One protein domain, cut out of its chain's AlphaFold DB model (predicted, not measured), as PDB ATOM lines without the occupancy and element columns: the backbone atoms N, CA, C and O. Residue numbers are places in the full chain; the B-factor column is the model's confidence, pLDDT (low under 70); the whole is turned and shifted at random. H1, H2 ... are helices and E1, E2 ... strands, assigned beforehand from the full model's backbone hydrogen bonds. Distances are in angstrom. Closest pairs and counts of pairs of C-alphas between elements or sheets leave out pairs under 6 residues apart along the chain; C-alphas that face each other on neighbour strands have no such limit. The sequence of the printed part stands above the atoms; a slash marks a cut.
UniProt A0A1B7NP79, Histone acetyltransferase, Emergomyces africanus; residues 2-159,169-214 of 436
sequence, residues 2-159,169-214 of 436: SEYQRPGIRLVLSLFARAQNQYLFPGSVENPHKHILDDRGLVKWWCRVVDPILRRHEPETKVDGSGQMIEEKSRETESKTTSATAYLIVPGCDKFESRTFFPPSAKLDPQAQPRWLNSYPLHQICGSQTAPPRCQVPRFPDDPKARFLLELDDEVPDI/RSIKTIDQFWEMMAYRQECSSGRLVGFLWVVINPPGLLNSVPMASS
ATOM      1  N   SER A   2     -39.148 -27.964 -29.677       58.53
ATOM      2  CA  SER A   2     -40.568 -28.008 -30.072       58.53
ATOM      3  C   SER A   2     -40.932 -29.254 -30.892       58.53
ATOM      4  O   SER A   2     -41.913 -29.907 -30.569       58.53
ATOM      5  N   GLU A   3     -40.112 -29.632 -31.879       74.62
ATOM      6  CA  GLU A   3     -40.330 -30.810 -32.747       74.62
ATOM      7  C   GLU A   3     -40.496 -32.145 -31.997       74.62
ATOM      8  O   GLU A   3     -41.239 -33.012 -32.443       74.62
ATOM      9  N   TYR A   4     -39.836 -32.311 -30.844       82.19
ATOM     10  CA  TYR A   4     -39.896 -33.539 -30.039       82.19
ATOM     11  C   TYR A   4     -40.816 -33.409 -28.812       82.19
ATOM     12  O   TYR A   4     -40.981 -34.366 -28.050       82.19
ATOM     13  N   GLN A   5     -41.426 -32.237 -28.598       86.50
ATOM     14  CA  GLN A   5     -42.348 -32.007 -27.492       86.50
ATOM     15  C   GLN A   5     -43.712 -32.622 -27.815       86.50
ATOM     16  O   GLN A   5     -44.477 -32.102 -28.624       86.50
ATOM     17  N   ARG A   6     -44.055 -33.716 -27.131       87.94
ATOM     18  CA  ARG A   6     -45.370 -34.357 -27.269       87.94
ATOM     19  C   ARG A   6     -46.400 -33.701 -26.329       87.94
ATOM     20  O   ARG A   6     -46.041 -33.373 -25.193       87.94
ATOM     21  N   PRO A   7     -47.667 -33.509 -26.748       87.50
ATOM     22  CA  PRO A   7     -48.716 -32.970 -25.878       87.50
ATOM     23  C   PRO A   7     -48.904 -33.819 -24.613       87.50
ATOM     24  O   PRO A   7     -48.915 -35.044 -24.689       87.50
ATOM     25  N   GLY A   8     -49.023 -33.176 -23.447       86.31
ATOM     26  CA  GLY A   8     -49.238 -33.846 -22.155       86.31
ATOM     27  C   GLY A   8     -48.073 -34.702 -21.624       86.31
ATOM     28  O   GLY A   8     -48.183 -35.251 -20.532       86.31
ATOM     29  N   ILE A   9     -46.952 -34.814 -22.347       89.81
ATOM     30  CA  ILE A   9     -45.791 -35.623 -21.947       89.81
ATOM     31  C   ILE A   9     -44.638 -34.715 -21.501       89.81
ATOM     32  O   ILE A   9     -44.137 -33.899 -22.276       89.81
ATOM     33  N   ARG A  10     -44.185 -34.895 -20.255       91.69
ATOM     34  CA  ARG A  10     -42.983 -34.252 -19.697       91.69
ATOM     35  C   ARG A  10     -41.761 -34.526 -20.577       91.69
ATOM     36  O   ARG A  10     -41.483 -35.682 -20.900       91.69
ATOM     37  N   LEU A  11     -41.013 -33.480 -20.915       94.00
ATOM     38  CA  LEU A  11     -39.751 -33.580 -21.646       94.00
ATOM     39  C   LEU A  11     -38.594 -33.270 -20.693       94.00
ATOM     40  O   LEU A  11     -38.672 -32.343 -19.891       94.00
ATOM     41  N   VAL A  12     -37.523 -34.060 -20.768       94.75
ATOM     42  CA  VAL A  12     -36.331 -33.882 -19.930       94.75
ATOM     43  C   VAL A  12     -35.105 -33.789 -20.827       94.75
ATOM     44  O   VAL A  12     -34.776 -34.742 -21.528       94.75
ATOM     45  N   LEU A  13     -34.413 -32.652 -20.782       95.44
ATOM     46  CA  LEU A  13     -33.045 -32.543 -21.283       95.44
ATOM     47  C   LEU A  13     -32.097 -32.947 -20.153       95.44
ATOM     48  O   LEU A  13     -32.224 -32.446 -19.041       95.44
ATOM     49  N   SER A  14     -31.162 -33.852 -20.430       96.50
ATOM     50  CA  SER A  14     -30.186 -34.353 -19.462       96.50
ATOM     51  C   SER A  14     -28.798 -34.342 -20.088       96.50
ATOM     52  O   SER A  14     -28.634 -34.824 -21.205       96.50
ATOM     53  N   LEU A  15     -27.798 -33.845 -19.362       97.12
ATOM     54  CA  LEU A  15     -26.388 -33.924 -19.752       97.12
ATOM     55  C   LEU A  15     -25.479 -34.048 -18.525       97.12
ATOM     56  O   LEU A  15     -25.881 -33.739 -17.401       97.12
ATOM     57  N   PHE A  16     -24.236 -34.464 -18.750       97.00
ATOM     58  CA  PHE A  16     -23.155 -34.289 -17.785       97.00
ATOM     59  C   PHE A  16     -22.051 -33.422 -18.400       97.00
ATOM     60  O   PHE A  16     -21.754 -33.512 -19.589       97.00
ATOM     61  N   ALA A  17     -21.449 -32.566 -17.583       97.19
ATOM     62  CA  ALA A  17     -20.406 -31.633 -17.969       97.19
ATOM     63  C   ALA A  17     -19.114 -31.981 -17.222       97.19
ATOM     64  O   ALA A  17     -19.033 -31.820 -16.006       97.19
ATOM     65  N   ARG A  18     -18.121 -32.461 -17.973       95.44
ATOM     66  CA  ARG A  18     -16.758 -32.809 -17.547       95.44
ATOM     67  C   ARG A  18     -15.805 -32.264 -18.608       95.44
ATOM     68  O   ARG A  18     -16.131 -32.340 -19.785       95.44
ATOM     69  N   ALA A  19     -14.654 -31.721 -18.243       94.75
ATOM     70  CA  ALA A  19     -13.631 -31.342 -19.207       94.75
ATOM     71  C   ALA A  19     -12.817 -32.566 -19.647       94.75
ATOM     72  O   ALA A  19     -12.443 -33.426 -18.845       94.75
ATOM     73  N   GLN A  20     -12.504 -32.636 -20.935       92.81
ATOM     74  CA  GLN A  20     -11.532 -33.570 -21.495       92.81
ATOM     75  C   GLN A  20     -10.737 -32.855 -22.582       92.81
ATOM     76  O   GLN A  20     -11.221 -31.901 -23.191       92.81
ATOM     77  N   ASN A  21      -9.519 -33.336 -22.828       91.81
ATOM     78  CA  ASN A  21      -8.615 -32.774 -23.830       91.81
ATOM     79  C   ASN A  21      -9.255 -32.751 -25.229       91.81
ATOM     80  O   ASN A  21      -9.084 -31.801 -25.992       91.81
ATOM     81  N   GLN A  22     -10.035 -33.785 -25.543       92.38
ATOM     82  CA  GLN A  22     -10.818 -33.929 -26.763       92.38
ATOM     83  C   GLN A  22     -12.038 -34.825 -26.518       92.38
ATOM     84  O   GLN A  22     -12.099 -35.531 -25.513       92.38
ATOM     85  N   TYR A  23     -13.002 -34.745 -27.435       93.25
ATOM     86  CA  TYR A  23     -14.236 -35.530 -27.434       93.25
ATOM     87  C   TYR A  23     -14.453 -36.162 -28.812       93.25
ATOM     88  O   TYR A  23     -14.175 -37.338 -28.983       93.25
ATOM     89  N   LEU A  24     -14.885 -35.363 -29.795       95.12
ATOM     90  CA  LEU A  24     -15.203 -35.832 -31.154       95.12
ATOM     91  C   LEU A  24     -14.054 -35.692 -32.162       95.12
ATOM     92  O   LEU A  24     -14.111 -36.302 -33.216       95.12
ATOM     93  N   PHE A  25     -13.047 -34.869 -31.861       96.44
ATOM     94  CA  PHE A  25     -11.978 -34.506 -32.796       96.44
ATOM     95  C   PHE A  25     -10.612 -34.934 -32.226       96.44
ATOM     96  O   PHE A  25     -10.064 -34.204 -31.386       96.44
ATOM     97  N   PRO A  26     -10.074 -36.104 -32.609       96.38
ATOM     98  CA  PRO A  26      -8.724 -36.543 -32.250       96.38
ATOM     99  C   PRO A  26      -7.642 -35.543 -32.676       96.38
ATOM    100  O   PRO A  26      -7.849 -34.731 -33.575       96.38
ATOM    101  N   GLY A  27      -6.504 -35.527 -31.979       94.38
ATOM    102  CA  GLY A  27      -5.389 -34.601 -32.231       94.38
ATOM    103  C   GLY A  27      -5.675 -33.131 -31.888       94.38
ATOM    104  O   GLY A  27      -4.761 -32.391 -31.551       94.38
ATOM    105  N   SER A  28      -6.938 -32.692 -31.862       96.00
ATOM    106  CA  SER A  28      -7.306 -31.275 -31.709       96.00
ATOM    107  C   SER A  28      -6.827 -30.603 -30.419       96.00
ATOM    108  O   SER A  28      -6.821 -29.378 -30.352       96.00
ATOM    109  N   VAL A  29      -6.431 -31.361 -29.389       96.38
ATOM    110  CA  VAL A  29      -5.743 -30.823 -28.197       96.38
ATOM    111  C   VAL A  29      -4.400 -30.157 -28.530       96.38
ATOM    112  O   VAL A  29      -3.987 -29.247 -27.817       96.38
ATOM    113  N   GLU A  30      -3.734 -30.578 -29.605       95.31
ATOM    114  CA  GLU A  30      -2.423 -30.072 -30.027       95.31
ATOM    115  C   GLU A  30      -2.518 -28.717 -30.745       95.31
ATOM    116  O   GLU A  30      -1.549 -27.958 -30.760       95.31
ATOM    117  N   ASN A  31      -3.699 -28.369 -31.269       94.62
ATOM    118  CA  ASN A  31      -3.957 -27.093 -31.927       94.62
ATOM    119  C   ASN A  31      -3.910 -25.925 -30.913       94.62
ATOM    120  O   ASN A  31      -4.819 -25.809 -30.082       94.62
ATOM    121  N   PRO A  32      -2.948 -24.980 -31.012       94.31
ATOM    122  CA  PRO A  32      -2.815 -23.868 -30.064       94.31
ATOM    123  C   PRO A  32      -4.016 -22.911 -30.020       94.31
ATOM    124  O   PRO A  32      -4.162 -22.150 -29.065       94.31
ATOM    125  N   HIS A  33      -4.877 -22.930 -31.043       94.38
ATOM    126  CA  HIS A  33      -6.088 -22.109 -31.115       94.38
ATOM    127  C   HIS A  33      -7.298 -22.745 -30.409       94.38
ATOM    128  O   HIS A  33      -8.339 -22.098 -30.264       94.38
ATOM    129  N   LYS A  34      -7.194 -23.998 -29.940       95.62
ATOM    130  CA  LYS A  34      -8.267 -24.664 -29.199       95.62
ATOM    131  C   LYS A  34      -8.221 -24.297 -27.715       95.62
ATOM    132  O   LYS A  34      -7.462 -24.855 -26.926       95.62
ATOM    133  N   HIS A  35      -9.120 -23.412 -27.301       95.25
ATOM    134  CA  HIS A  35      -9.300 -23.076 -25.889       95.25
ATOM    135  C   HIS A  35     -10.139 -24.140 -25.163       95.25
ATOM    136  O   HIS A  35     -11.358 -24.204 -25.320       95.25
ATOM    137  N   ILE A  36      -9.485 -24.969 -24.349       95.62
ATOM    138  CA  ILE A  36     -10.136 -25.995 -23.523       95.62
ATOM    139  C   ILE A  36     -10.559 -25.371 -22.184       95.62
ATOM    140  O   ILE A  36      -9.742 -24.776 -21.482       95.62
ATOM    141  N   LEU A  37     -11.840 -25.503 -21.831       96.44
ATOM    142  CA  LEU A  37     -12.359 -25.101 -20.519       96.44
ATOM    143  C   LEU A  37     -12.005 -26.145 -19.454       96.44
ATOM    144  O   LEU A  37     -12.008 -27.343 -19.731       96.44
ATOM    145  N   ASP A  38     -11.770 -25.695 -18.222       96.06
ATOM    146  CA  ASP A  38     -11.661 -26.570 -17.056       96.06
ATOM    147  C   ASP A  38     -13.034 -27.145 -16.654       96.06
ATOM    148  O   ASP A  38     -14.080 -26.661 -17.100       96.06
ATOM    149  N   ASP A  39     -13.048 -28.154 -15.773       96.31
ATOM    150  CA  ASP A  39     -14.288 -28.796 -15.314       96.31
ATOM    151  C   ASP A  39     -15.301 -27.743 -14.785       96.31
ATOM    152  O   ASP A  39     -16.481 -27.770 -15.142       96.31
ATOM    153  N   ARG A  40     -14.853 -26.738 -14.006       96.31
ATOM    154  CA  ARG A  40     -15.746 -25.698 -13.452       96.31
ATOM    155  C   ARG A  40     -16.214 -24.694 -14.504       96.31
ATOM    156  O   ARG A  40     -17.367 -24.251 -14.454       96.31
ATOM    157  N   GLY A  41     -15.338 -24.303 -15.427       96.94
ATOM    158  CA  GLY A  41     -15.657 -23.427 -16.550       96.94
ATOM    159  C   GLY A  41     -16.683 -24.050 -17.492       96.94
ATOM    160  O   GLY A  41     -17.630 -23.367 -17.893       96.94
ATOM    161  N   LEU A  42     -16.558 -25.348 -17.776       97.62
ATOM    162  CA  LEU A  42     -17.467 -26.072 -18.659       97.62
ATOM    163  C   LEU A  42     -18.857 -26.275 -18.039       97.62
ATOM    164  O   LEU A  42     -19.855 -26.060 -18.728       97.62
ATOM    165  N   VAL A  43     -18.957 -26.592 -16.740       97.69
ATOM    166  CA  VAL A  43     -20.258 -26.635 -16.038       97.69
ATOM    167  C   VAL A  43     -20.962 -25.273 -16.126       97.69
ATOM    168  O   VAL A  43     -22.138 -25.205 -16.487       97.69
ATOM    169  N   LYS A  44     -20.239 -24.166 -15.889       97.88
ATOM    170  CA  LYS A  44     -20.775 -22.798 -16.052       97.88
ATOM    171  C   LYS A  44     -21.183 -22.497 -17.492       97.88
ATOM    172  O   LYS A  44     -22.163 -21.788 -17.707       97.88
ATOM    173  N   TRP A  45     -20.431 -22.985 -18.477       98.06
ATOM    174  CA  TRP A  45     -20.747 -22.802 -19.891       98.06
ATOM    175  C   TRP A  45     -22.059 -23.501 -20.260       98.06
ATOM    176  O   TRP A  45     -22.969 -22.830 -20.742       98.06
ATOM    177  N   TRP A  46     -22.225 -24.780 -19.913       98.25
ATOM    178  CA  TRP A  46     -23.482 -25.503 -20.142       98.25
ATOM    179  C   TRP A  46     -24.675 -24.867 -19.429       98.25
ATOM    180  O   TRP A  46     -25.737 -24.731 -20.032       98.25
ATOM    181  N   CYS A  47     -24.499 -24.380 -18.195       97.75
ATOM    182  CA  CYS A  47     -25.566 -23.654 -17.507       97.75
ATOM    183  C   CYS A  47     -26.002 -22.395 -18.281       97.75
ATOM    184  O   CYS A  47     -27.196 -22.130 -18.392       97.75
ATOM    185  N   ARG A  48     -25.061 -21.644 -18.878       97.31
ATOM    186  CA  ARG A  48     -25.371 -20.476 -19.730       97.31
ATOM    187  C   ARG A  48     -25.989 -20.842 -21.080       97.31
ATOM    188  O   ARG A  48     -26.794 -20.065 -21.574       97.31
ATOM    189  N   VAL A  49     -25.630 -21.980 -21.675       97.38
ATOM    190  CA  VAL A  49     -26.250 -22.477 -22.924       97.38
ATOM    191  C   VAL A  49     -27.715 -22.851 -22.695       97.38
ATOM    192  O   VAL A  49     -28.565 -22.634 -23.555       97.38
ATOM    193  N   VAL A  50     -28.017 -23.391 -21.515       96.69
ATOM    194  CA  VAL A  50     -29.333 -23.934 -21.171       96.69
ATOM    195  C   VAL A  50     -30.285 -22.886 -20.565       96.69
ATOM    196  O   VAL A  50     -31.496 -22.986 -20.758       96.69
ATOM    197  N   ASP A  51     -29.784 -21.837 -19.903       96.75
ATOM    198  CA  ASP A  51     -30.615 -20.774 -19.302       96.75
ATOM    199  C   ASP A  51     -31.553 -20.046 -20.299       96.75
ATOM    200  O   ASP A  51     -32.724 -19.860 -19.965       96.75
ATOM    201  N   PRO A  52     -31.146 -19.708 -21.543       95.69
ATOM    202  CA  PRO A  52     -32.053 -19.149 -22.549       95.69
ATOM    203  C   PRO A  52     -33.124 -20.126 -23.042       95.69
ATOM    204  O   PRO A  52     -34.131 -19.685 -23.587       95.69
ATOM    205  N   ILE A  53     -32.915 -21.439 -22.895       93.81
ATOM    206  CA  ILE A  53     -33.920 -22.462 -23.218       93.81
ATOM    207  C   ILE A  53     -34.941 -22.517 -22.080       93.81
ATOM    208  O   ILE A  53     -36.135 -22.354 -22.311       93.81
ATOM    209  N   LEU A  54     -34.454 -22.640 -20.843       94.50
ATOM    210  CA  LEU A  54     -35.244 -22.609 -19.611       94.50
ATOM    211  C   LEU A  54     -36.161 -21.374 -19.541       94.50
ATOM    212  O   LEU A  54     -37.353 -21.498 -19.271       94.50
ATOM    213  N   ARG A  55     -35.628 -20.182 -19.839       93.44
ATOM    214  CA  ARG A  55     -36.356 -18.902 -19.737       93.44
ATOM    215  C   ARG A  55     -37.386 -18.641 -20.840       93.44
ATOM    216  O   ARG A  55     -38.108 -17.657 -20.736       93.44
ATOM    217  N   ARG A  56     -37.511 -19.514 -21.850       92.44
ATOM    218  CA  ARG A  56     -38.656 -19.514 -22.791       92.44
ATOM    219  C   ARG A  56     -39.922 -20.122 -22.183       92.44
ATOM    220  O   ARG A  56     -40.983 -20.048 -22.795       92.44
ATOM    221  N   HIS A  57     -39.794 -20.758 -21.023       91.81
ATOM    222  CA  HIS A  57     -40.874 -21.412 -20.300       91.81
ATOM    223  C   HIS A  57     -41.164 -20.670 -18.997       91.81
ATOM    224  O   HIS A  57     -40.265 -20.054 -18.406       91.81
ATOM    225  N   GLU A  58     -42.406 -20.765 -18.538       91.12
ATOM    226  CA  GLU A  58     -42.862 -20.104 -17.318       91.12
ATOM    227  C   GLU A  58     -42.132 -20.633 -16.067       91.12
ATOM    228  O   GLU A  58     -41.665 -21.782 -16.049       91.12
ATOM    229  N   PRO A  59     -41.976 -19.793 -15.027       89.06
ATOM    230  CA  PRO A  59     -41.449 -20.222 -13.743       89.06
ATOM    231  C   PRO A  59     -42.386 -21.225 -13.069       89.06
ATOM    232  O   PRO A  59     -43.598 -21.210 -13.267       89.06
ATOM    233  N   GLU A  60     -41.807 -22.067 -12.221       87.12
ATOM    234  CA  GLU A  60     -42.547 -23.030 -11.416       87.12
ATOM    235  C   GLU A  60     -42.465 -22.662  -9.934       87.12
ATOM    236  O   GLU A  60     -41.419 -22.233  -9.435       87.12
ATOM    237  N   THR A  61     -43.558 -22.871  -9.209       82.00
ATOM    238  CA  THR A  61     -43.576 -22.770  -7.750       82.00
ATOM    239  C   THR A  61     -42.755 -23.899  -7.146       82.00
ATOM    240  O   THR A  61     -42.824 -25.052  -7.580       82.00
ATOM    241  N   LYS A  62     -41.953 -23.571  -6.130       69.00
ATOM    242  CA  LYS A  62     -41.108 -24.553  -5.451       69.00
ATOM    243  C   LYS A  62     -41.964 -25.645  -4.789       69.00
ATOM    244  O   LYS A  62     -42.672 -25.384  -3.820       69.00
ATOM    245  N   VAL A  63     -41.820 -26.873  -5.281       66.00
ATOM    246  CA  VAL A  63     -42.344 -28.098  -4.659       66.00
ATOM    247  C   VAL A  63     -41.340 -28.589  -3.616       66.00
ATOM    248  O   VAL A  63     -40.137 -28.650  -3.893       66.00
ATOM    249  N   ASP A  64     -41.808 -28.950  -2.423       57.31
ATOM    250  CA  ASP A  64     -40.946 -29.558  -1.405       57.31
ATOM    251  C   ASP A  64     -40.629 -31.030  -1.725       57.31
ATOM    252  O   ASP A  64     -41.269 -31.670  -2.559       57.31
ATOM    253  N   GLY A  65     -39.642 -31.610  -1.033       52.66
ATOM    254  CA  GLY A  65     -39.183 -32.994  -1.251       52.66
ATOM    255  C   GLY A  65     -40.244 -34.094  -1.054       52.66
ATOM    256  O   GLY A  65     -39.944 -35.261  -1.276       52.66
ATOM    257  N   SER A  66     -41.470 -33.737  -0.669       49.84
ATOM    258  CA  SER A  66     -42.651 -34.598  -0.522       49.84
ATOM    259  C   SER A  66     -43.693 -34.447  -1.647       49.84
ATOM    260  O   SER A  66     -44.730 -35.103  -1.596       49.84
ATOM    261  N   GLY A  67     -43.467 -33.580  -2.642       54.47
ATOM    262  CA  GLY A  67     -44.429 -33.318  -3.725       54.47
ATOM    263  C   GLY A  67     -45.507 -32.271  -3.400       54.47
ATOM    264  O   GLY A  67     -46.370 -32.006  -4.236       54.47
ATOM    265  N   GLN A  68     -45.476 -31.665  -2.210       51.25
ATOM    266  CA  GLN A  68     -46.466 -30.671  -1.782       51.25
ATOM    267  C   GLN A  68     -46.074 -29.246  -2.219       51.25
ATOM    268  O   GLN A  68     -44.904 -28.865  -2.174       51.25
ATOM    269  N   MET A  69     -47.073 -28.483  -2.672       56.75
ATOM    270  CA  MET A  69     -46.973 -27.082  -3.108       56.75
ATOM    271  C   MET A  69     -47.395 -26.142  -1.976       56.75
ATOM    272  O   MET A  69     -48.339 -26.448  -1.251       56.75
ATOM    273  N   ILE A  70     -46.730 -24.991  -1.857       55.12
ATOM    274  CA  ILE A  70     -46.942 -24.041  -0.749       55.12
ATOM    275  C   ILE A  70     -48.087 -23.044  -1.029       55.12
ATOM    276  O   ILE A  70     -48.716 -22.568  -0.087       55.12
ATOM    277  N   GLU A  71     -48.404 -22.745  -2.296       54.12
ATOM    278  CA  GLU A  71     -49.441 -21.766  -2.668       54.12
ATOM    279  C   GLU A  71     -50.360 -22.273  -3.794       54.12
ATOM    280  O   GLU A  71     -49.913 -22.897  -4.753       54.12
ATOM    281  N   GLU A  72     -51.665 -21.988  -3.697       52.91
ATOM    282  CA  GLU A  72     -52.674 -22.492  -4.646       52.91
ATOM    283  C   GLU A  72     -52.832 -21.632  -5.911       52.91
ATOM    284  O   GLU A  72     -53.222 -22.145  -6.960       52.91
ATOM    285  N   LYS A  73     -52.528 -20.326  -5.847       54.41
ATOM    286  CA  LYS A  73     -52.812 -19.375  -6.943       54.41
ATOM    287  C   LYS A  73     -51.971 -19.595  -8.201       54.41
ATOM    288  O   LYS A  73     -52.441 -19.303  -9.296       54.41
ATOM    289  N   SER A  74     -50.756 -20.116  -8.064       59.75
ATOM    290  CA  SER A  74     -49.868 -20.421  -9.193       59.75
ATOM    291  C   SER A  74     -50.300 -21.658  -9.987       59.75
ATOM    292  O   SER A  74     -49.942 -21.804 -11.156       59.75
ATOM    293  N   ARG A  75     -51.139 -22.519  -9.397       61.81
ATOM    294  CA  ARG A  75     -51.624 -23.765 -10.008       61.81
ATOM    295  C   ARG A  75     -52.393 -23.529 -11.312       61.81
ATOM    296  O   ARG A  75     -52.275 -24.305 -12.260       61.81
ATOM    297  N   GLU A  76     -53.183 -22.461 -11.372       60.78
ATOM    298  CA  GLU A  76     -53.963 -22.101 -12.561       60.78
ATOM    299  C   GLU A  76     -53.132 -21.508 -13.698       60.78
ATOM    300  O   GLU A  76     -53.490 -21.689 -14.859       60.78
ATOM    301  N   THR A  77     -52.059 -20.777 -13.393       65.81
ATOM    302  CA  THR A  77     -51.163 -20.230 -14.418       65.81
ATOM    303  C   THR A  77     -50.253 -21.321 -14.967       65.81
ATOM    304  O   THR A  77     -50.228 -21.524 -16.176       65.81
ATOM    305  N   GLU A  78     -49.606 -22.096 -14.089       70.88
ATOM    306  CA  GLU A  78     -48.700 -23.189 -14.469       70.88
ATOM    307  C   GLU A  78     -49.408 -24.299 -15.266       70.88
ATOM    308  O   GLU A  78     -48.806 -24.912 -16.136       70.88
ATOM    309  N   SER A  79     -50.700 -24.550 -15.021       71.19
ATOM    310  CA  SER A  79     -51.470 -25.546 -15.787       71.19
ATOM    311  C   SER A  79     -51.860 -25.092 -17.197       71.19
ATOM    312  O   SER A  79     -52.192 -25.940 -18.025       71.19
ATOM    313  N   LYS A  80     -51.841 -23.788 -17.495       79.69
ATOM    314  CA  LYS A  80     -52.256 -23.235 -18.800       79.69
ATOM    315  C   LYS A  80     -51.074 -23.002 -19.746       79.69
ATOM    316  O   LYS A  80     -51.284 -22.867 -20.949       79.69
ATOM    317  N   THR A  81     -49.849 -22.967 -19.227       85.25
ATOM    318  CA  THR A  81     -48.619 -22.653 -19.967       85.25
ATOM    319  C   THR A  81     -47.598 -23.787 -19.873       85.25
ATOM    320  O   THR A  81     -47.738 -24.706 -19.076       85.25
ATOM    321  N   THR A  82     -46.564 -23.749 -20.716       89.62
ATOM    322  CA  THR A  82     -45.409 -24.646 -20.569       89.62
ATOM    323  C   THR A  82     -44.465 -24.065 -19.523       89.62
ATOM    324  O   THR A  82     -43.908 -22.985 -19.744       89.62
ATOM    325  N   SER A  83     -44.246 -24.778 -18.423       91.88
ATOM    326  CA  SER A  83     -43.327 -24.385 -17.352       91.88
ATOM    327  C   SER A  83     -42.048 -25.230 -17.360       91.88
ATOM    328  O   SER A  83     -41.998 -26.297 -17.984       91.88
ATOM    329  N   ALA A  84     -40.965 -24.721 -16.761       94.25
ATOM    330  CA  ALA A  84     -39.719 -25.485 -16.660       94.25
ATOM    331  C   ALA A  84     -38.805 -25.064 -15.502       94.25
ATOM    332  O   ALA A  84     -38.623 -23.869 -15.232       94.25
ATOM    333  N   THR A  85     -38.110 -26.056 -14.937       95.50
ATOM    334  CA  THR A  85     -37.087 -25.896 -13.891       95.50
ATOM    335  C   THR A  85     -35.799 -26.635 -14.262       95.50
ATOM    336  O   THR A  85     -35.825 -27.752 -14.785       95.50
ATOM    337  N   ALA A  86     -34.651 -26.007 -13.986       96.94
ATOM    338  CA  ALA A  86     -33.326 -26.594 -14.145       96.94
ATOM    339  C   ALA A  86     -32.771 -27.099 -12.806       96.94
ATOM    340  O   ALA A  86     -32.865 -26.433 -11.775       96.94
ATOM    341  N   TYR A  87     -32.139 -28.265 -12.846       96.88
ATOM    342  CA  TYR A  87     -31.610 -28.999 -11.706       96.88
ATOM    343  C   TYR A  87     -30.141 -29.332 -11.959       96.88
ATOM    344  O   TYR A  87     -29.820 -29.947 -12.975       96.88
ATOM    345  N   LEU A  88     -29.249 -28.952 -11.045       97.69
ATOM    346  CA  LEU A  88     -27.810 -29.194 -11.161       97.69
ATOM    347  C   LEU A  88     -27.271 -29.862  -9.892       97.69
ATOM    348  O   LEU A  88     -27.340 -29.280  -8.807       97.69
ATOM    349  N   ILE A  89     -26.653 -31.032 -10.044       97.06
ATOM    350  CA  ILE A  89     -25.819 -31.660  -9.012       97.06
ATOM    351  C   ILE A  89     -24.361 -31.609  -9.451       97.06
ATOM    352  O   ILE A  89     -24.025 -31.974 -10.573       97.06
ATOM    353  N   VAL A  90     -23.491 -31.196  -8.536       96.94
ATOM    354  CA  VAL A  90     -22.038 -31.261  -8.682       96.94
ATOM    355  C   VAL A  90     -21.518 -32.033  -7.466       96.94
ATOM    356  O   VAL A  90     -21.475 -31.452  -6.379       96.94
ATOM    357  N   PRO A  91     -21.204 -33.338  -7.578       96.00
ATOM    358  CA  PRO A  91     -20.756 -34.121  -6.431       96.00
ATOM    359  C   PRO A  91     -19.481 -33.532  -5.827       96.00
ATOM    360  O   PRO A  91     -18.586 -33.097  -6.548       96.00
ATOM    361  N   GLY A  92     -19.420 -33.492  -4.496       91.50
ATOM    362  CA  GLY A  92     -18.331 -32.862  -3.744       91.50
ATOM    363  C   GLY A  92     -18.504 -31.358  -3.497       91.50
ATOM    364  O   GLY A  92     -17.860 -30.835  -2.592       91.50
ATOM    365  N   CYS A  93     -19.398 -30.670  -4.218       93.62
ATOM    366  CA  CYS A  93     -19.752 -29.276  -3.942       93.62
ATOM    367  C   CYS A  93     -20.992 -29.179  -3.043       93.62
ATOM    368  O   CYS A  93     -22.001 -29.848  -3.273       93.62
ATOM    369  N   ASP A  94     -20.958 -28.288  -2.049       92.69
ATOM    370  CA  ASP A  94     -22.120 -28.030  -1.194       92.69
ATOM    371  C   ASP A  94     -23.197 -27.172  -1.900       92.69
ATOM    372  O   ASP A  94     -23.050 -26.745  -3.052       92.69
ATOM    373  N   LYS A  95     -24.306 -26.887  -1.202       90.88
ATOM    374  CA  LYS A  95     -25.421 -26.083  -1.737       90.88
ATOM    375  C   LYS A  95     -25.059 -24.618  -2.012       90.88
ATOM    376  O   LYS A  95     -25.743 -23.969  -2.803       90.88
ATOM    377  N   PHE A  96     -24.030 -24.066  -1.372       91.56
ATOM    378  CA  PHE A  96     -23.586 -22.684  -1.563       91.56
ATOM    379  C   PHE A  96     -22.585 -22.582  -2.716       91.56
ATOM    380  O   PHE A  96     -22.740 -21.726  -3.588       91.56
ATOM    381  N   GLU A  97     -21.617 -23.493  -2.772       93.56
ATOM    382  CA  GLU A  97     -20.673 -23.630  -3.874       93.56
ATOM    383  C   GLU A  97     -21.396 -23.978  -5.180       93.56
ATOM    384  O   GLU A  97     -21.129 -23.358  -6.213       93.56
ATOM    385  N   SER A  98     -22.383 -24.879  -5.132       92.75
ATOM    386  CA  SER A  98     -23.184 -25.262  -6.301       92.75
ATOM    387  C   SER A  98     -23.897 -24.064  -6.951       92.75
ATOM    388  O   SER A  98     -23.977 -23.965  -8.176       92.75
ATOM    389  N   ARG A  99     -24.329 -23.074  -6.155       92.88
ATOM    390  CA  ARG A  99     -24.935 -21.827  -6.665       92.88
ATOM    391  C   ARG A  99     -23.946 -20.931  -7.414       92.88
ATOM    392  O   ARG A  99     -24.379 -20.038  -8.136       92.88
ATOM    393  N   THR A 100     -22.634 -21.146  -7.284       95.38
ATOM    394  CA  THR A 100     -21.621 -20.395  -8.051       95.38
ATOM    395  C   THR A 100     -21.525 -20.835  -9.513       95.38
ATOM    396  O   THR A 100     -20.965 -20.095 -10.325       95.38
ATOM    397  N   PHE A 101     -22.067 -22.010  -9.859       96.81
ATOM    398  CA  PHE A 101     -22.169 -22.488 -11.242       96.81
ATOM    399  C   PHE A 101     -23.391 -21.932 -11.977       96.81
ATOM    400  O   PHE A 101     -23.393 -21.906 -13.208       96.81
ATOM    401  N   PHE A 102     -24.408 -21.468 -11.241       96.69
ATOM    402  CA  PHE A 102     -25.638 -20.954 -11.833       96.69
ATOM    403  C   PHE A 102     -25.382 -19.685 -12.673       96.69
ATOM    404  O   PHE A 102     -24.487 -18.890 -12.357       96.69
ATOM    405  N   PRO A 103     -26.182 -19.454 -13.729       95.94
ATOM    406  CA  PRO A 103     -26.117 -18.234 -14.529       95.94
ATOM    407  C   PRO A 103     -26.357 -16.969 -13.680       95.94
ATOM    408  O   PRO A 103     -27.084 -17.029 -12.687       95.94
ATOM    409  N   PRO A 104     -25.820 -15.789 -14.057       94.19
ATOM    410  CA  PRO A 104     -26.046 -14.546 -13.309       94.19
ATOM    411  C   PRO A 104     -27.528 -14.173 -13.152       94.19
ATOM    412  O   PRO A 104     -27.918 -13.637 -12.116       94.19
ATOM    413  N   SER A 105     -28.345 -14.511 -14.151       93.50
ATOM    414  CA  SER A 105     -29.804 -14.365 -14.170       93.50
ATOM    415  C   SER A 105     -30.498 -15.107 -13.018       93.50
ATOM    416  O   SER A 105     -31.476 -14.596 -12.482       93.50
ATOM    417  N   ALA A 106     -29.936 -16.221 -12.528       92.81
ATOM    418  CA  ALA A 106     -30.469 -16.974 -11.387       92.81
ATOM    419  C   ALA A 106     -30.462 -16.194 -10.056       92.81
ATOM    420  O   ALA A 106     -31.094 -16.609  -9.085       92.81
ATOM    421  N   LYS A 107     -29.747 -15.062  -9.983       90.88
ATOM    422  CA  LYS A 107     -29.773 -14.149  -8.827       90.88
ATOM    423  C   LYS A 107     -30.954 -13.175  -8.850       90.88
ATOM    424  O   LYS A 107     -31.227 -12.561  -7.824       90.88
ATOM    425  N   LEU A 108     -31.598 -13.009 -10.006       91.38
ATOM    426  CA  LEU A 108     -32.752 -12.128 -10.208       91.38
ATOM    427  C   LEU A 108     -34.084 -12.871 -10.018       91.38
ATOM    428  O   LEU A 108     -35.124 -12.232  -9.883       91.38
ATOM    429  N   ASP A 109     -34.052 -14.206 -10.000       91.38
ATOM    430  CA  ASP A 109     -35.241 -15.044  -9.865       91.38
ATOM    431  C   ASP A 109     -35.850 -14.946  -8.442       91.38
ATOM    432  O   ASP A 109     -35.111 -14.995  -7.445       91.38
ATOM    433  N   PRO A 110     -37.188 -14.834  -8.300       89.12
ATOM    434  CA  PRO A 110     -37.851 -14.785  -6.996       89.12
ATOM    435  C   PRO A 110     -37.587 -16.038  -6.153       89.12
ATOM    436  O   PRO A 110     -37.633 -17.159  -6.652       89.12
ATOM    437  N   GLN A 111     -37.407 -15.880  -4.836       84.44
ATOM    438  CA  GLN A 111     -37.146 -17.019  -3.935       84.44
ATOM    439  C   GLN A 111     -38.304 -18.036  -3.857       84.44
ATOM    440  O   GLN A 111     -38.067 -19.193  -3.517       84.44
ATOM    441  N   ALA A 112     -39.533 -17.626  -4.187       83.62
ATOM    442  CA  ALA A 112     -40.698 -18.512  -4.280       83.62
ATOM    443  C   ALA A 112     -40.711 -19.372  -5.563       83.62
ATOM    444  O   ALA A 112     -41.318 -20.444  -5.584       83.62
ATOM    445  N   GLN A 113     -40.032 -18.910  -6.620       87.19
ATOM    446  CA  GLN A 113     -40.024 -19.513  -7.957       87.19
ATOM    447  C   GLN A 113     -38.594 -19.581  -8.542       87.19
ATOM    448  O   GLN A 113     -38.293 -18.958  -9.568       87.19
ATOM    449  N   PRO A 114     -37.664 -20.297  -7.880       91.69
ATOM    450  CA  PRO A 114     -36.290 -20.427  -8.349       91.69
ATOM    451  C   PRO A 114     -36.231 -21.249  -9.645       91.69
ATOM    452  O   PRO A 114     -36.620 -22.413  -9.665       91.69
ATOM    453  N   ARG A 115     -35.666 -20.683 -10.719       94.00
ATOM    454  CA  ARG A 115     -35.493 -21.408 -11.994       94.00
ATOM    455  C   ARG A 115     -34.394 -22.477 -11.937       94.00
ATOM    456  O   ARG A 115     -34.416 -23.413 -12.731       94.00
ATOM    457  N   TRP A 116     -33.446 -22.323 -11.011       95.75
ATOM    458  CA  TRP A 116     -32.280 -23.187 -10.821       95.75
ATOM    459  C   TRP A 116     -32.261 -23.790  -9.413       95.75
ATOM    460  O   TRP A 116     -32.208 -23.064  -8.416       95.75
ATOM    461  N   LEU A 117     -32.256 -25.121  -9.333       94.81
ATOM    462  CA  LEU A 117     -32.241 -25.897  -8.096       94.81
ATOM    463  C   LEU A 117     -30.992 -26.781  -7.998       94.81
ATOM    464  O   LEU A 117     -30.511 -27.337  -8.983       94.81
ATOM    465  N   ASN A 118     -30.468 -26.930  -6.780       95.12
ATOM    466  CA  ASN A 118     -29.389 -27.867  -6.468       95.12
ATOM    467  C   ASN A 118     -29.973 -29.115  -5.795       95.12
ATOM    468  O   ASN A 118     -30.004 -29.229  -4.569       95.12
ATOM    469  N   SER A 119     -30.527 -29.999  -6.620       93.12
ATOM    470  CA  SER A 119     -31.151 -31.263  -6.224       93.12
ATOM    471  C   SER A 119     -31.308 -32.181  -7.441       93.12
ATOM    472  O   SER A 119     -31.120 -31.752  -8.578       93.12
ATOM    473  N   TYR A 120     -31.665 -33.444  -7.203       93.38
ATOM    474  CA  TYR A 120     -32.064 -34.386  -8.247       93.38
ATOM    475  C   TYR A 120     -33.598 -34.363  -8.390       93.38
ATOM    476  O   TYR A 120     -34.279 -34.502  -7.369       93.38
ATOM    477  N   PRO A 121     -34.177 -34.210  -9.597       92.00
ATOM    478  CA  PRO A 121     -35.631 -34.177  -9.795       92.00
ATOM    479  C   PRO A 121     -36.263 -35.585  -9.753       92.00
ATOM    480  O   PRO A 121     -36.949 -36.009 -10.684       92.00
ATOM    481  N   LEU A 122     -36.041 -36.316  -8.653       89.19
ATOM    482  CA  LEU A 122     -36.435 -37.719  -8.470       89.19
ATOM    483  C   LEU A 122     -37.911 -37.961  -8.810       89.19
ATOM    484  O   LEU A 122     -38.212 -38.793  -9.658       89.19
ATOM    485  N   HIS A 123     -38.821 -37.191  -8.210       86.00
ATOM    486  CA  HIS A 123     -40.274 -37.344  -8.388       86.00
ATOM    487  C   HIS A 123     -40.741 -37.095  -9.820       86.00
ATOM    488  O   HIS A 123     -41.787 -37.591 -10.237       86.00
ATOM    489  N   GLN A 124     -39.971 -36.312 -10.577       86.25
ATOM    490  CA  GLN A 124     -40.311 -35.947 -11.944       86.25
ATOM    491  C   GLN A 124     -39.722 -36.900 -12.987       86.25
ATOM    492  O   GLN A 124     -40.254 -36.921 -14.096       86.25
ATOM    493  N   ILE A 125     -38.680 -37.670 -12.636       86.75
ATOM    494  CA  ILE A 125     -37.965 -38.625 -13.505       86.75
ATOM    495  C   ILE A 125     -38.273 -40.096 -13.162       86.75
ATOM    496  O   ILE A 125     -38.243 -40.942 -14.049       86.75
ATOM    497  N   CYS A 126     -38.570 -40.427 -11.903       84.31
ATOM    498  CA  CYS A 126     -38.829 -41.795 -11.455       84.31
ATOM    499  C   CYS A 126     -40.301 -41.977 -11.066       84.31
ATOM    500  O   CYS A 126     -40.836 -41.225 -10.250       84.31
ATOM    501  N   GLY A 127     -40.957 -42.994 -11.633       77.12
ATOM    502  CA  GLY A 127     -42.379 -43.262 -11.391       77.12
ATOM    503  C   GLY A 127     -42.702 -44.068 -10.131       77.12
ATOM    504  O   GLY A 127     -43.873 -44.270  -9.824       77.12
ATOM    505  N   SER A 128     -41.691 -44.538  -9.393       78.12
ATOM    506  CA  SER A 128     -41.873 -45.196  -8.097       78.12
ATOM    507  C   SER A 128     -40.766 -44.786  -7.131       78.12
ATOM    508  O   SER A 128     -39.621 -45.212  -7.259       78.12
ATOM    509  N   GLN A 129     -41.118 -43.973  -6.134       72.38
ATOM    510  CA  GLN A 129     -40.183 -43.519  -5.096       72.38
ATOM    511  C   GLN A 129     -39.752 -44.652  -4.147       72.38
ATOM    512  O   GLN A 129     -38.729 -44.536  -3.481       72.38
ATOM    513  N   THR A 130     -40.517 -45.748  -4.088       80.38
ATOM    514  CA  THR A 130     -40.203 -46.938  -3.279       80.38
ATOM    515  C   THR A 130     -39.304 -47.939  -4.008       80.38
ATOM    516  O   THR A 130     -38.911 -48.942  -3.415       80.38
ATOM    517  N   ALA A 131     -38.964 -47.693  -5.279       84.50
ATOM    518  CA  ALA A 131     -38.024 -48.530  -6.015       84.50
ATOM    519  C   ALA A 131     -36.600 -48.421  -5.425       84.50
ATOM    520  O   ALA A 131     -36.212 -47.329  -4.999       84.50
ATOM    521  N   PRO A 132     -35.787 -49.496  -5.450       87.88
ATOM    522  CA  PRO A 132     -34.393 -49.446  -5.011       87.88
ATOM    523  C   PRO A 132     -33.575 -48.359  -5.738       87.88
ATOM    524  O   PRO A 132     -33.840 -48.097  -6.918       87.88
ATOM    525  N   PRO A 133     -32.542 -47.761  -5.107       88.62
ATOM    526  CA  PRO A 133     -31.761 -46.661  -5.691       88.62
ATOM    527  C   PRO A 133     -31.218 -46.925  -7.107       88.62
ATOM    528  O   PRO A 133     -31.199 -46.016  -7.937       88.62
ATOM    529  N   ARG A 134     -30.879 -48.184  -7.434       89.19
ATOM    530  CA  ARG A 134     -30.413 -48.610  -8.770       89.19
ATOM    531  C   ARG A 134     -31.400 -48.377  -9.918       89.19
ATOM    532  O   ARG A 134     -30.983 -48.353 -11.076       89.19
ATOM    533  N   CYS A 135     -32.684 -48.207  -9.595       89.38
ATOM    534  CA  CYS A 135     -33.778 -47.920 -10.527       89.38
ATOM    535  C   CYS A 135     -34.132 -46.422 -10.594       89.38
ATOM    536  O   CYS A 135     -34.949 -46.020 -11.419       89.38
ATOM    537  N   GLN A 136     -33.555 -45.593  -9.717       90.44
ATOM    538  CA  GLN A 136     -33.902 -44.174  -9.583       90.44
ATOM    539  C   GLN A 136     -33.043 -43.247 -10.457       90.44
ATOM    540  O   GLN A 136     -33.416 -42.090 -10.664       90.44
ATOM    541  N   VAL A 137     -31.908 -43.730 -10.976       92.38
ATOM    542  CA  VAL A 137     -30.932 -42.947 -11.754       92.38
ATOM    543  C   VAL A 137     -30.878 -43.443 -13.208       92.38
ATOM    544  O   VAL A 137     -30.680 -44.640 -13.428       92.38
ATOM    545  N   PRO A 138     -31.011 -42.562 -14.222       93.12
ATOM    546  CA  PRO A 138     -30.926 -42.961 -15.624       93.12
ATOM    547  C   PRO A 138     -29.497 -43.353 -16.014       93.12
ATOM    548  O   PRO A 138     -28.531 -42.665 -15.673       93.12
ATOM    549  N   ARG A 139     -29.381 -44.439 -16.787       94.62
ATOM    550  CA  ARG A 139     -28.125 -44.927 -17.367       94.62
ATOM    551  C   ARG A 139     -27.990 -44.377 -18.787       94.62
ATOM    552  O   ARG A 139     -28.782 -44.733 -19.653       94.62
ATOM    553  N   PHE A 140     -27.008 -43.508 -19.011       95.25
ATOM    554  CA  PHE A 140     -26.655 -42.989 -20.338       95.25
ATOM    555  C   PHE A 140     -25.288 -43.542 -20.780       95.25
ATOM    556  O   PHE A 140     -24.474 -43.860 -19.909       95.25
ATOM    557  N   PRO A 141     -25.014 -43.640 -22.096       93.81
ATOM    558  CA  PRO A 141     -23.694 -44.010 -22.609       93.81
ATOM    559  C   PRO A 141     -22.579 -43.104 -22.066       93.81
ATOM    560  O   PRO A 141     -22.790 -41.906 -21.876       93.81
ATOM    561  N   ASP A 142     -21.415 -43.698 -21.787       92.12
ATOM    562  CA  ASP A 142     -20.169 -43.074 -21.291       92.12
ATOM    563  C   ASP A 142     -20.248 -42.206 -20.019       92.12
ATOM    564  O   ASP A 142     -19.245 -41.649 -19.553       92.12
ATOM    565  N   ASP A 143     -21.417 -42.156 -19.390       95.12
ATOM    566  CA  ASP A 143     -21.708 -41.304 -18.249       95.12
ATOM    567  C   ASP A 143     -21.017 -41.808 -16.961       95.12
ATOM    568  O   ASP A 143     -21.191 -42.973 -16.584       95.12
ATOM    569  N   PRO A 144     -20.270 -40.953 -16.228       95.06
ATOM    570  CA  PRO A 144     -19.659 -41.314 -14.949       95.06
ATOM    571  C   PRO A 144     -20.635 -41.915 -13.930       95.06
ATOM    572  O   PRO A 144     -20.269 -42.853 -13.223       95.06
ATOM    573  N   LYS A 145     -21.890 -41.441 -13.880       94.88
ATOM    574  CA  LYS A 145     -22.888 -42.012 -12.966       94.88
ATOM    575  C   LYS A 145     -23.352 -43.389 -13.438       94.88
ATOM    576  O   LYS A 145     -23.568 -44.258 -12.607       94.88
ATOM    577  N   ALA A 146     -23.455 -43.620 -14.751       95.06
ATOM    578  CA  ALA A 146     -23.818 -44.929 -15.294       95.06
ATOM    579  C   ALA A 146     -22.719 -45.972 -15.052       95.06
ATOM    580  O   ALA A 146     -23.032 -47.094 -14.668       95.06
ATOM    581  N   ARG A 147     -21.445 -45.580 -15.182       94.69
ATOM    582  CA  ARG A 147     -20.288 -46.416 -14.819       94.69
ATOM    583  C   ARG A 147     -20.322 -46.819 -13.344       94.69
ATOM    584  O   ARG A 147     -20.207 -47.998 -13.035       94.69
ATOM    585  N   PHE A 148     -20.586 -45.868 -12.447       95.00
ATOM    586  CA  PHE A 148     -20.709 -46.163 -11.018       95.00
ATOM    587  C   PHE A 148     -21.915 -47.068 -10.693       95.00
ATOM    588  O   PHE A 148     -21.799 -47.952  -9.851       95.00
ATOM    589  N   LEU A 149     -23.051 -46.916 -11.388       94.00
ATOM    590  CA  LEU A 149     -24.206 -47.819 -11.239       94.00
ATOM    591  C   LEU A 149     -23.900 -49.272 -11.639       94.00
ATOM    592  O   LEU A 149     -24.535 -50.171 -11.095       94.00
ATOM    593  N   LEU A 150     -22.980 -49.503 -12.583       92.62
ATOM    594  CA  LEU A 150     -22.555 -50.854 -12.970       92.62
ATOM    595  C   LEU A 150     -21.713 -51.496 -11.861       92.62
ATOM    596  O   LEU A 150     -22.069 -52.565 -11.387       92.62
ATOM    597  N   GLU A 151     -20.695 -50.794 -11.359       92.38
ATOM    598  CA  GLU A 151     -19.846 -51.291 -10.259       92.38
ATOM    599  C   GLU A 151     -20.630 -51.571  -8.965       92.38
ATOM    600  O   GLU A 151     -20.271 -52.454  -8.191       92.38
ATOM    601  N   LEU A 152     -21.707 -50.820  -8.709       91.88
ATOM    602  CA  LEU A 152     -22.603 -51.083  -7.580       91.88
ATOM    603  C   LEU A 152     -23.526 -52.282  -7.831       91.88
ATOM    604  O   LEU A 152     -23.861 -53.003  -6.891       91.88
ATOM    605  N   ASP A 153     -23.949 -52.506  -9.078       90.62
ATOM    606  CA  ASP A 153     -24.736 -53.687  -9.439       90.62
ATOM    607  C   ASP A 153     -23.918 -54.983  -9.271       90.62
ATOM    608  O   ASP A 153     -24.502 -55.981  -8.857       90.62
ATOM    609  N   ASP A 154     -22.591 -54.948  -9.447       88.06
ATOM    610  CA  ASP A 154     -21.686 -56.079  -9.158       88.06
ATOM    611  C   ASP A 154     -21.657 -56.474  -7.659       88.06
ATOM    612  O   ASP A 154     -21.255 -57.584  -7.304       88.06
ATOM    613  N   GLU A 155     -22.105 -55.605  -6.739       85.56
ATOM    614  CA  GLU A 155     -22.273 -55.965  -5.320       85.56
ATOM    615  C   GLU A 155     -23.510 -56.852  -5.066       85.56
ATOM    616  O   GLU A 155     -23.629 -57.477  -3.999       85.56
ATOM    617  N   VAL A 156     -24.479 -56.849  -5.986       81.25
ATOM    618  CA  VAL A 156     -25.765 -57.538  -5.832       81.25
ATOM    619  C   VAL A 156     -25.552 -59.033  -6.088       81.25
ATOM    620  O   VAL A 156     -24.981 -59.396  -7.111       81.25
ATOM    621  N   PRO A 157     -25.983 -59.933  -5.183       73.00
ATOM    622  CA  PRO A 157     -25.823 -61.367  -5.406       73.00
ATOM    623  C   PRO A 157     -26.599 -61.830  -6.646       73.00
ATOM    624  O   PRO A 157     -27.715 -61.363  -6.898       73.00
ATOM    625  N   ASP A 158     -26.014 -62.790  -7.365       62.03
ATOM    626  CA  ASP A 158     -26.606 -63.385  -8.560       62.03
ATOM    627  C   ASP A 158     -28.023 -63.926  -8.327       62.03
ATOM    628  O   ASP A 158     -28.427 -64.328  -7.231       62.03
ATOM    629  N   ILE A 159     -28.789 -63.934  -9.416       59.34
ATOM    630  CA  ILE A 159     -30.262 -63.953  -9.466       59.34
ATOM    631  C   ILE A 159     -30.878 -65.319  -9.056       59.34
ATOM    632  O   ILE A 159     -32.079 -65.536  -9.173       59.34
ATOM    633  N   ARG A 169     -25.059 -53.285  -1.480       86.19
ATOM    634  CA  ARG A 169     -24.554 -53.561  -0.126       86.19
ATOM    635  C   ARG A 169     -24.107 -52.271   0.546       86.19
ATOM    636  O   ARG A 169     -24.533 -52.028   1.676       86.19
ATOM    637  N   SER A 170     -23.327 -51.458  -0.162       87.94
ATOM    638  CA  SER A 170     -22.734 -50.205   0.312       87.94
ATOM    639  C   SER A 170     -23.742 -49.053   0.424       87.94
ATOM    640  O   SER A 170     -23.743 -48.330   1.423       87.94
ATOM    641  N   ILE A 171     -24.627 -48.897  -0.567       91.69
ATOM    642  CA  ILE A 171     -25.487 -47.713  -0.726       91.69
ATOM    643  C   ILE A 171     -26.970 -48.066  -0.575       91.69
ATOM    644  O   ILE A 171     -27.480 -48.972  -1.233       91.69
ATOM    645  N   LYS A 172     -27.678 -47.333   0.295       89.12
ATOM    646  CA  LYS A 172     -29.093 -47.573   0.644       89.12
ATOM    647  C   LYS A 172     -30.050 -46.475   0.185       89.12
ATOM    648  O   LYS A 172     -31.238 -46.743   0.046       89.12
ATOM    649  N   THR A 173     -29.561 -45.258  -0.054       91.75
ATOM    650  CA  THR A 173     -30.389 -44.115  -0.479       91.75
ATOM    651  C   THR A 173     -29.790 -43.400  -1.686       91.75
ATOM    652  O   THR A 173     -28.594 -43.498  -1.964       91.75
ATOM    653  N   ILE A 174     -30.628 -42.651  -2.404       91.38
ATOM    654  CA  ILE A 174     -30.202 -41.811  -3.529       91.38
ATOM    655  C   ILE A 174     -29.287 -40.657  -3.093       91.38
ATOM    656  O   ILE A 174     -28.361 -40.301  -3.816       91.38
ATOM    657  N   ASP A 175     -29.486 -40.112  -1.891       91.81
ATOM    658  CA  ASP A 175     -28.609 -39.074  -1.341       91.81
ATOM    659  C   ASP A 175     -27.209 -39.636  -1.059       91.81
ATOM    660  O   ASP A 175     -26.212 -39.034  -1.450       91.81
ATOM    661  N   GLN A 176     -27.134 -40.847  -0.489       93.88
ATOM    662  CA  GLN A 176     -25.872 -41.558  -0.283       93.88
ATOM    663  C   GLN A 176     -25.205 -41.924  -1.624       93.88
ATOM    664  O   GLN A 176     -23.982 -41.878  -1.722       93.88
ATOM    665  N   PHE A 177     -25.968 -42.230  -2.681       95.19
ATOM    666  CA  PHE A 177     -25.404 -42.407  -4.029       95.19
ATOM    667  C   PHE A 177     -24.695 -41.138  -4.523       95.19
ATOM    668  O   PHE A 177     -23.554 -41.214  -4.984       95.19
ATOM    669  N   TRP A 178     -25.328 -39.968  -4.393       94.81
ATOM    670  CA  TRP A 178     -24.722 -38.698  -4.806       94.81
ATOM    671  C   TRP A 178     -23.541 -38.277  -3.922       94.81
ATOM    672  O   TRP A 178     -22.577 -37.711  -4.437       94.81
ATOM    673  N   GLU A 179     -23.575 -38.602  -2.628       94.12
ATOM    674  CA  GLU A 179     -22.440 -38.436  -1.715       94.12
ATOM    675  C   GLU A 179     -21.256 -39.324  -2.128       94.12
ATOM    676  O   GLU A 179     -20.141 -38.833  -2.295       94.12
ATOM    677  N   MET A 180     -21.489 -40.619  -2.373       94.62
ATOM    678  CA  MET A 180     -20.437 -41.552  -2.792       94.62
ATOM    679  C   MET A 180     -19.891 -41.236  -4.192       94.62
ATOM    680  O   MET A 180     -18.705 -41.455  -4.444       94.62
ATOM    681  N   MET A 181     -20.697 -40.629  -5.076       94.88
ATOM    682  CA  MET A 181     -20.233 -40.121  -6.375       94.88
ATOM    683  C   MET A 181     -19.068 -39.123  -6.231       94.88
ATOM    684  O   MET A 181     -18.179 -39.089  -7.079       94.88
ATOM    685  N   ALA A 182     -19.025 -38.330  -5.153       95.00
ATOM    686  CA  ALA A 182     -17.966 -37.341  -4.927       95.00
ATOM    687  C   ALA A 182     -16.566 -37.968  -4.770       95.00
ATOM    688  O   ALA A 182     -15.563 -37.341  -5.101       95.00
ATOM    689  N   TYR A 183     -16.491 -39.217  -4.304       94.50
ATOM    690  CA  TYR A 183     -15.231 -39.933  -4.080       94.50
ATOM    691  C   TYR A 183     -14.744 -40.707  -5.313       94.50
ATOM    692  O   TYR A 183     -13.670 -41.306  -5.289       94.50
ATOM    693  N   ARG A 184     -15.510 -40.697  -6.410       93.94
ATOM    694  CA  ARG A 184     -15.148 -41.361  -7.668       93.94
ATOM    695  C   ARG A 184     -13.990 -40.642  -8.362       93.94
ATOM    696  O   ARG A 184     -13.823 -39.430  -8.222       93.94
ATOM    697  N   GLN A 185     -13.199 -41.367  -9.153       91.19
ATOM    698  CA  GLN A 185     -12.048 -40.812  -9.889       91.19
ATOM    699  C   GLN A 185     -12.430 -39.639 -10.815       91.19
ATOM    700  O   GLN A 185     -11.619 -38.756 -11.082       91.19
ATOM    701  N   GLU A 186     -13.673 -39.600 -11.301       90.62
ATOM    702  CA  GLU A 186     -14.177 -38.537 -12.165       90.62
ATOM    703  C   GLU A 186     -14.528 -37.238 -11.414       90.62
ATOM    704  O   GLU A 186     -14.593 -36.196 -12.062       90.62
ATOM    705  N   CYS A 187     -14.740 -37.283 -10.091       92.31
ATOM    706  CA  CYS A 187     -15.152 -36.144  -9.242       92.31
ATOM    707  C   CYS A 187     -14.216 -35.859  -8.051       92.31
ATOM    708  O   CYS A 187     -14.524 -35.018  -7.211       92.31
ATOM    709  N   SER A 188     -13.075 -36.542  -7.975       90.38
ATOM    710  CA  SER A 188     -12.067 -36.365  -6.926       90.38
ATOM    711  C   SER A 188     -10.727 -35.900  -7.512       90.38
ATOM    712  O   SER A 188     -10.584 -35.705  -8.718       90.38
ATOM    713  N   SER A 189      -9.722 -35.672  -6.660       89.06
ATOM    714  CA  SER A 189      -8.368 -35.259  -7.083       89.06
ATOM    715  C   SER A 189      -8.331 -33.993  -7.962       89.06
ATOM    716  O   SER A 189      -7.526 -33.877  -8.883       89.06
ATOM    717  N   GLY A 190      -9.223 -33.034  -7.687       88.75
ATOM    718  CA  GLY A 190      -9.350 -31.782  -8.444       88.75
ATOM    719  C   GLY A 190     -10.194 -31.882  -9.720       88.75
ATOM    720  O   GLY A 190     -10.414 -30.855 -10.361       88.75
ATOM    721  N   ARG A 191     -10.691 -33.076 -10.070       93.94
ATOM    722  CA  ARG A 191     -11.692 -33.278 -11.126       93.94
ATOM    723  C   ARG A 191     -13.099 -32.993 -10.612       93.94
ATOM    724  O   ARG A 191     -13.362 -33.127  -9.421       93.94
ATOM    725  N   LEU A 192     -14.003 -32.612 -11.508       94.50
ATOM    726  CA  LEU A 192     -15.389 -32.279 -11.177       94.50
ATOM    727  C   LEU A 192     -16.323 -32.617 -12.350       94.50
ATOM    728  O   LEU A 192     -15.975 -32.411 -13.511       94.50
ATOM    729  N   VAL A 193     -17.527 -33.112 -12.047       97.00
ATOM    730  CA  VAL A 193     -18.588 -33.343 -13.042       97.00
ATOM    731  C   VAL A 193     -19.873 -32.669 -12.580       97.00
ATOM    732  O   VAL A 193     -20.313 -32.876 -11.452       97.00
ATOM    733  N   GLY A 194     -20.495 -31.874 -13.451       97.25
ATOM    734  CA  GLY A 194     -21.841 -31.349 -13.223       97.25
ATOM    735  C   GLY A 194     -22.890 -32.164 -13.968       97.25
ATOM    736  O   GLY A 194     -22.841 -32.243 -15.191       97.25
ATOM    737  N   PHE A 195     -23.851 -32.737 -13.253       97.81
ATOM    738  CA  PHE A 195     -25.024 -33.402 -13.818       97.81
ATOM    739  C   PHE A 195     -26.184 -32.415 -13.879       97.81
ATOM    740  O   PHE A 195     -26.593 -31.877 -12.849       97.81
ATOM    741  N   LEU A 196     -26.685 -32.164 -15.085       97.75
ATOM    742  CA  LEU A 196     -27.691 -31.151 -15.374       97.75
ATOM    743  C   LEU A 196     -28.942 -31.806 -15.958       97.75
ATOM    744  O   LEU A 196     -28.857 -32.543 -16.940       97.75
ATOM    745  N   TRP A 197     -30.099 -31.457 -15.402       97.69
ATOM    746  CA  TRP A 197     -31.409 -31.789 -15.951       97.69
ATOM    747  C   TRP A 197     -32.229 -30.514 -16.129       97.69
ATOM    748  O   TRP A 197     -32.276 -29.682 -15.229       97.69
ATOM    749  N   VAL A 198     -32.923 -30.370 -17.253       96.38
ATOM    750  CA  VAL A 198     -34.031 -29.417 -17.390       96.38
ATOM    751  C   VAL A 198     -35.293 -30.209 -17.610       96.38
ATOM    752  O   VAL A 198     -35.401 -30.939 -18.595       96.38
ATOM    753  N   VAL A 199     -36.232 -30.058 -16.685       95.06
ATOM    754  CA  VAL A 199     -37.551 -30.666 -16.785       95.06
ATOM    755  C   VAL A 199     -38.507 -29.615 -17.326       95.06
ATOM    756  O   VAL A 199     -38.626 -28.533 -16.757       95.06
ATOM    757  N   ILE A 200     -39.155 -29.943 -18.441       93.94
ATOM    758  CA  ILE A 200     -40.153 -29.115 -19.112       93.94
ATOM    759  C   ILE A 200     -41.506 -29.807 -18.949       93.94
ATOM    760  O   ILE A 200     -41.704 -30.949 -19.383       93.94
ATOM    761  N   ASN A 201     -42.431 -29.107 -18.304       92.00
ATOM    762  CA  ASN A 201     -43.791 -29.551 -18.063       92.00
ATOM    763  C   ASN A 201     -44.720 -28.885 -19.102       92.00
ATOM    764  O   ASN A 201     -44.816 -27.657 -19.134       92.00
ATOM    765  N   PRO A 202     -45.363 -29.651 -20.008       91.06
ATOM    766  CA  PRO A 202     -46.300 -29.092 -20.981       91.06
ATOM    767  C   PRO A 202     -47.609 -28.635 -20.311       91.06
ATOM    768  O   PRO A 202     -47.921 -29.099 -19.211       91.06
ATOM    769  N   PRO A 203     -48.428 -27.813 -20.997       88.06
ATOM    770  CA  PRO A 203     -49.727 -27.382 -20.489       88.06
ATOM    771  C   PRO A 203     -50.584 -28.578 -20.052       88.06
ATOM    772  O   PRO A 203     -50.629 -29.612 -20.723       88.06
ATOM    773  N   GLY A 204     -51.255 -28.431 -18.912       83.31
ATOM    774  CA  GLY A 204     -52.024 -29.480 -18.245       83.31
ATOM    775  C   GLY A 204     -51.223 -30.381 -17.295       83.31
ATOM    776  O   GLY A 204     -51.842 -31.097 -16.509       83.31
ATOM    777  N   LEU A 205     -49.884 -30.335 -17.300       85.31
ATOM    778  CA  LEU A 205     -49.039 -31.104 -16.380       85.31
ATOM    779  C   LEU A 205     -48.292 -30.170 -15.421       85.31
ATOM    780  O   LEU A 205     -47.556 -29.294 -15.851       85.31
ATOM    781  N   LEU A 206     -48.453 -30.378 -14.113       84.75
ATOM    782  CA  LEU A 206     -47.747 -29.595 -13.095       84.75
ATOM    783  C   LEU A 206     -46.467 -30.296 -12.636       84.75
ATOM    784  O   LEU A 206     -46.347 -31.524 -12.671       84.75
ATOM    785  N   ASN A 207     -45.534 -29.506 -12.119       84.12
ATOM    786  CA  ASN A 207     -44.264 -29.979 -11.575       84.12
ATOM    787  C   ASN A 207     -44.420 -30.886 -10.330       84.12
ATOM    788  O   ASN A 207     -43.546 -31.710 -10.059       84.12
ATOM    789  N   SER A 208     -45.545 -30.772  -9.617       82.25
ATOM    790  CA  SER A 208     -45.948 -31.618  -8.486       82.25
ATOM    791  C   SER A 208     -46.532 -32.972  -8.899       82.25
ATOM    792  O   SER A 208     -46.645 -33.864  -8.060       82.25
ATOM    793  N   VAL A 209     -46.891 -33.162 -10.177       83.44
ATOM    794  CA  VAL A 209     -47.389 -34.451 -10.672       83.44
ATOM    795  C   VAL A 209     -46.199 -35.405 -10.842       83.44
ATOM    796  O   VAL A 209     -45.302 -35.119 -11.656       83.44
ATOM    797  N   PRO A 210     -46.154 -36.531 -10.100       82.31
ATOM    798  CA  PRO A 210     -45.075 -37.501 -10.223       82.31
ATOM    799  C   PRO A 210     -45.103 -38.167 -11.602       82.31
ATOM    800  O   PRO A 210     -46.135 -38.186 -12.278       82.31
ATOM    801  N   MET A 211     -43.976 -38.724 -12.044       83.56
ATOM    802  CA  MET A 211     -43.979 -39.525 -13.272       83.56
ATOM    803  C   MET A 211     -44.892 -40.755 -13.106       83.56
ATOM    804  O   MET A 211     -44.850 -41.436 -12.087       83.56
ATOM    805  N   ALA A 212     -45.710 -41.068 -14.112       77.06
ATOM    806  CA  ALA A 212     -46.498 -42.299 -14.122       77.06
ATOM    807  C   ALA A 212     -45.632 -43.496 -14.554       77.06
ATOM    808  O   ALA A 212     -44.892 -43.410 -15.535       77.06
ATOM    809  N   SER A 213     -45.741 -44.628 -13.853       70.75
ATOM    810  CA  SER A 213     -45.054 -45.868 -14.236       70.75
ATOM    811  C   SER A 213     -45.738 -46.531 -15.435       70.75
ATOM    812  O   SER A 213     -46.853 -47.038 -15.326       70.75
ATOM    813  N   SER A 214     -45.047 -46.598 -16.574       65.56
ATOM    814  CA  SER A 214     -45.501 -47.367 -17.742       65.56
ATOM    815  C   SER A 214     -45.327 -48.884 -17.579       65.56
ATOM    816  O   SER A 214     -45.911 -49.644 -18.347       65.56
TER     817      SER A 214
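AT A GLANCE: This is residues 2 to 159 and 169 to 214 of the 436 residues of the protein "Histone acetyltransferase" of Emergomyces africanus (UniProt A0A1B7NP79). Little of this is regular structure: long loops and short helices lie around a small antiparallel sheet, E1 E3 E2, with H1 over one face. The printed part has 204 residues, under half in seven named helices and three strands: E1, H1, H2, E2, H3 to H7, E3; the class is mixed. It is compact, radius of gyration of the C-alphas 18.1 A, spanning 54 by 51 by 35 A.

HOW THE PARTS SIT: Start at E3, residues 194 to 201: N 198 is 2.8 A from O 13 of E1, residues 11 to 17, and N 197 is 2.9 A from O 87 of E2, residues 83 to 89, both within hydrogen-bond range. H1, residues 39 to 54, runs along E3; its height over the sheet is 8.9 A.

IN THESE COORDINATES: Find C-alpha 11 at (-39.751, -33.580, -21.646), where E1 begins, and C-alpha 201 at (-43.791, -29.551, -18.063), where E3 ends.

THE WHOLE: Residues 160 to 168 are cut out; C-alphas 159 and 169 are 15.1 A apart. Look for pLDDT under 70 in, for instance, residues 62 to 77.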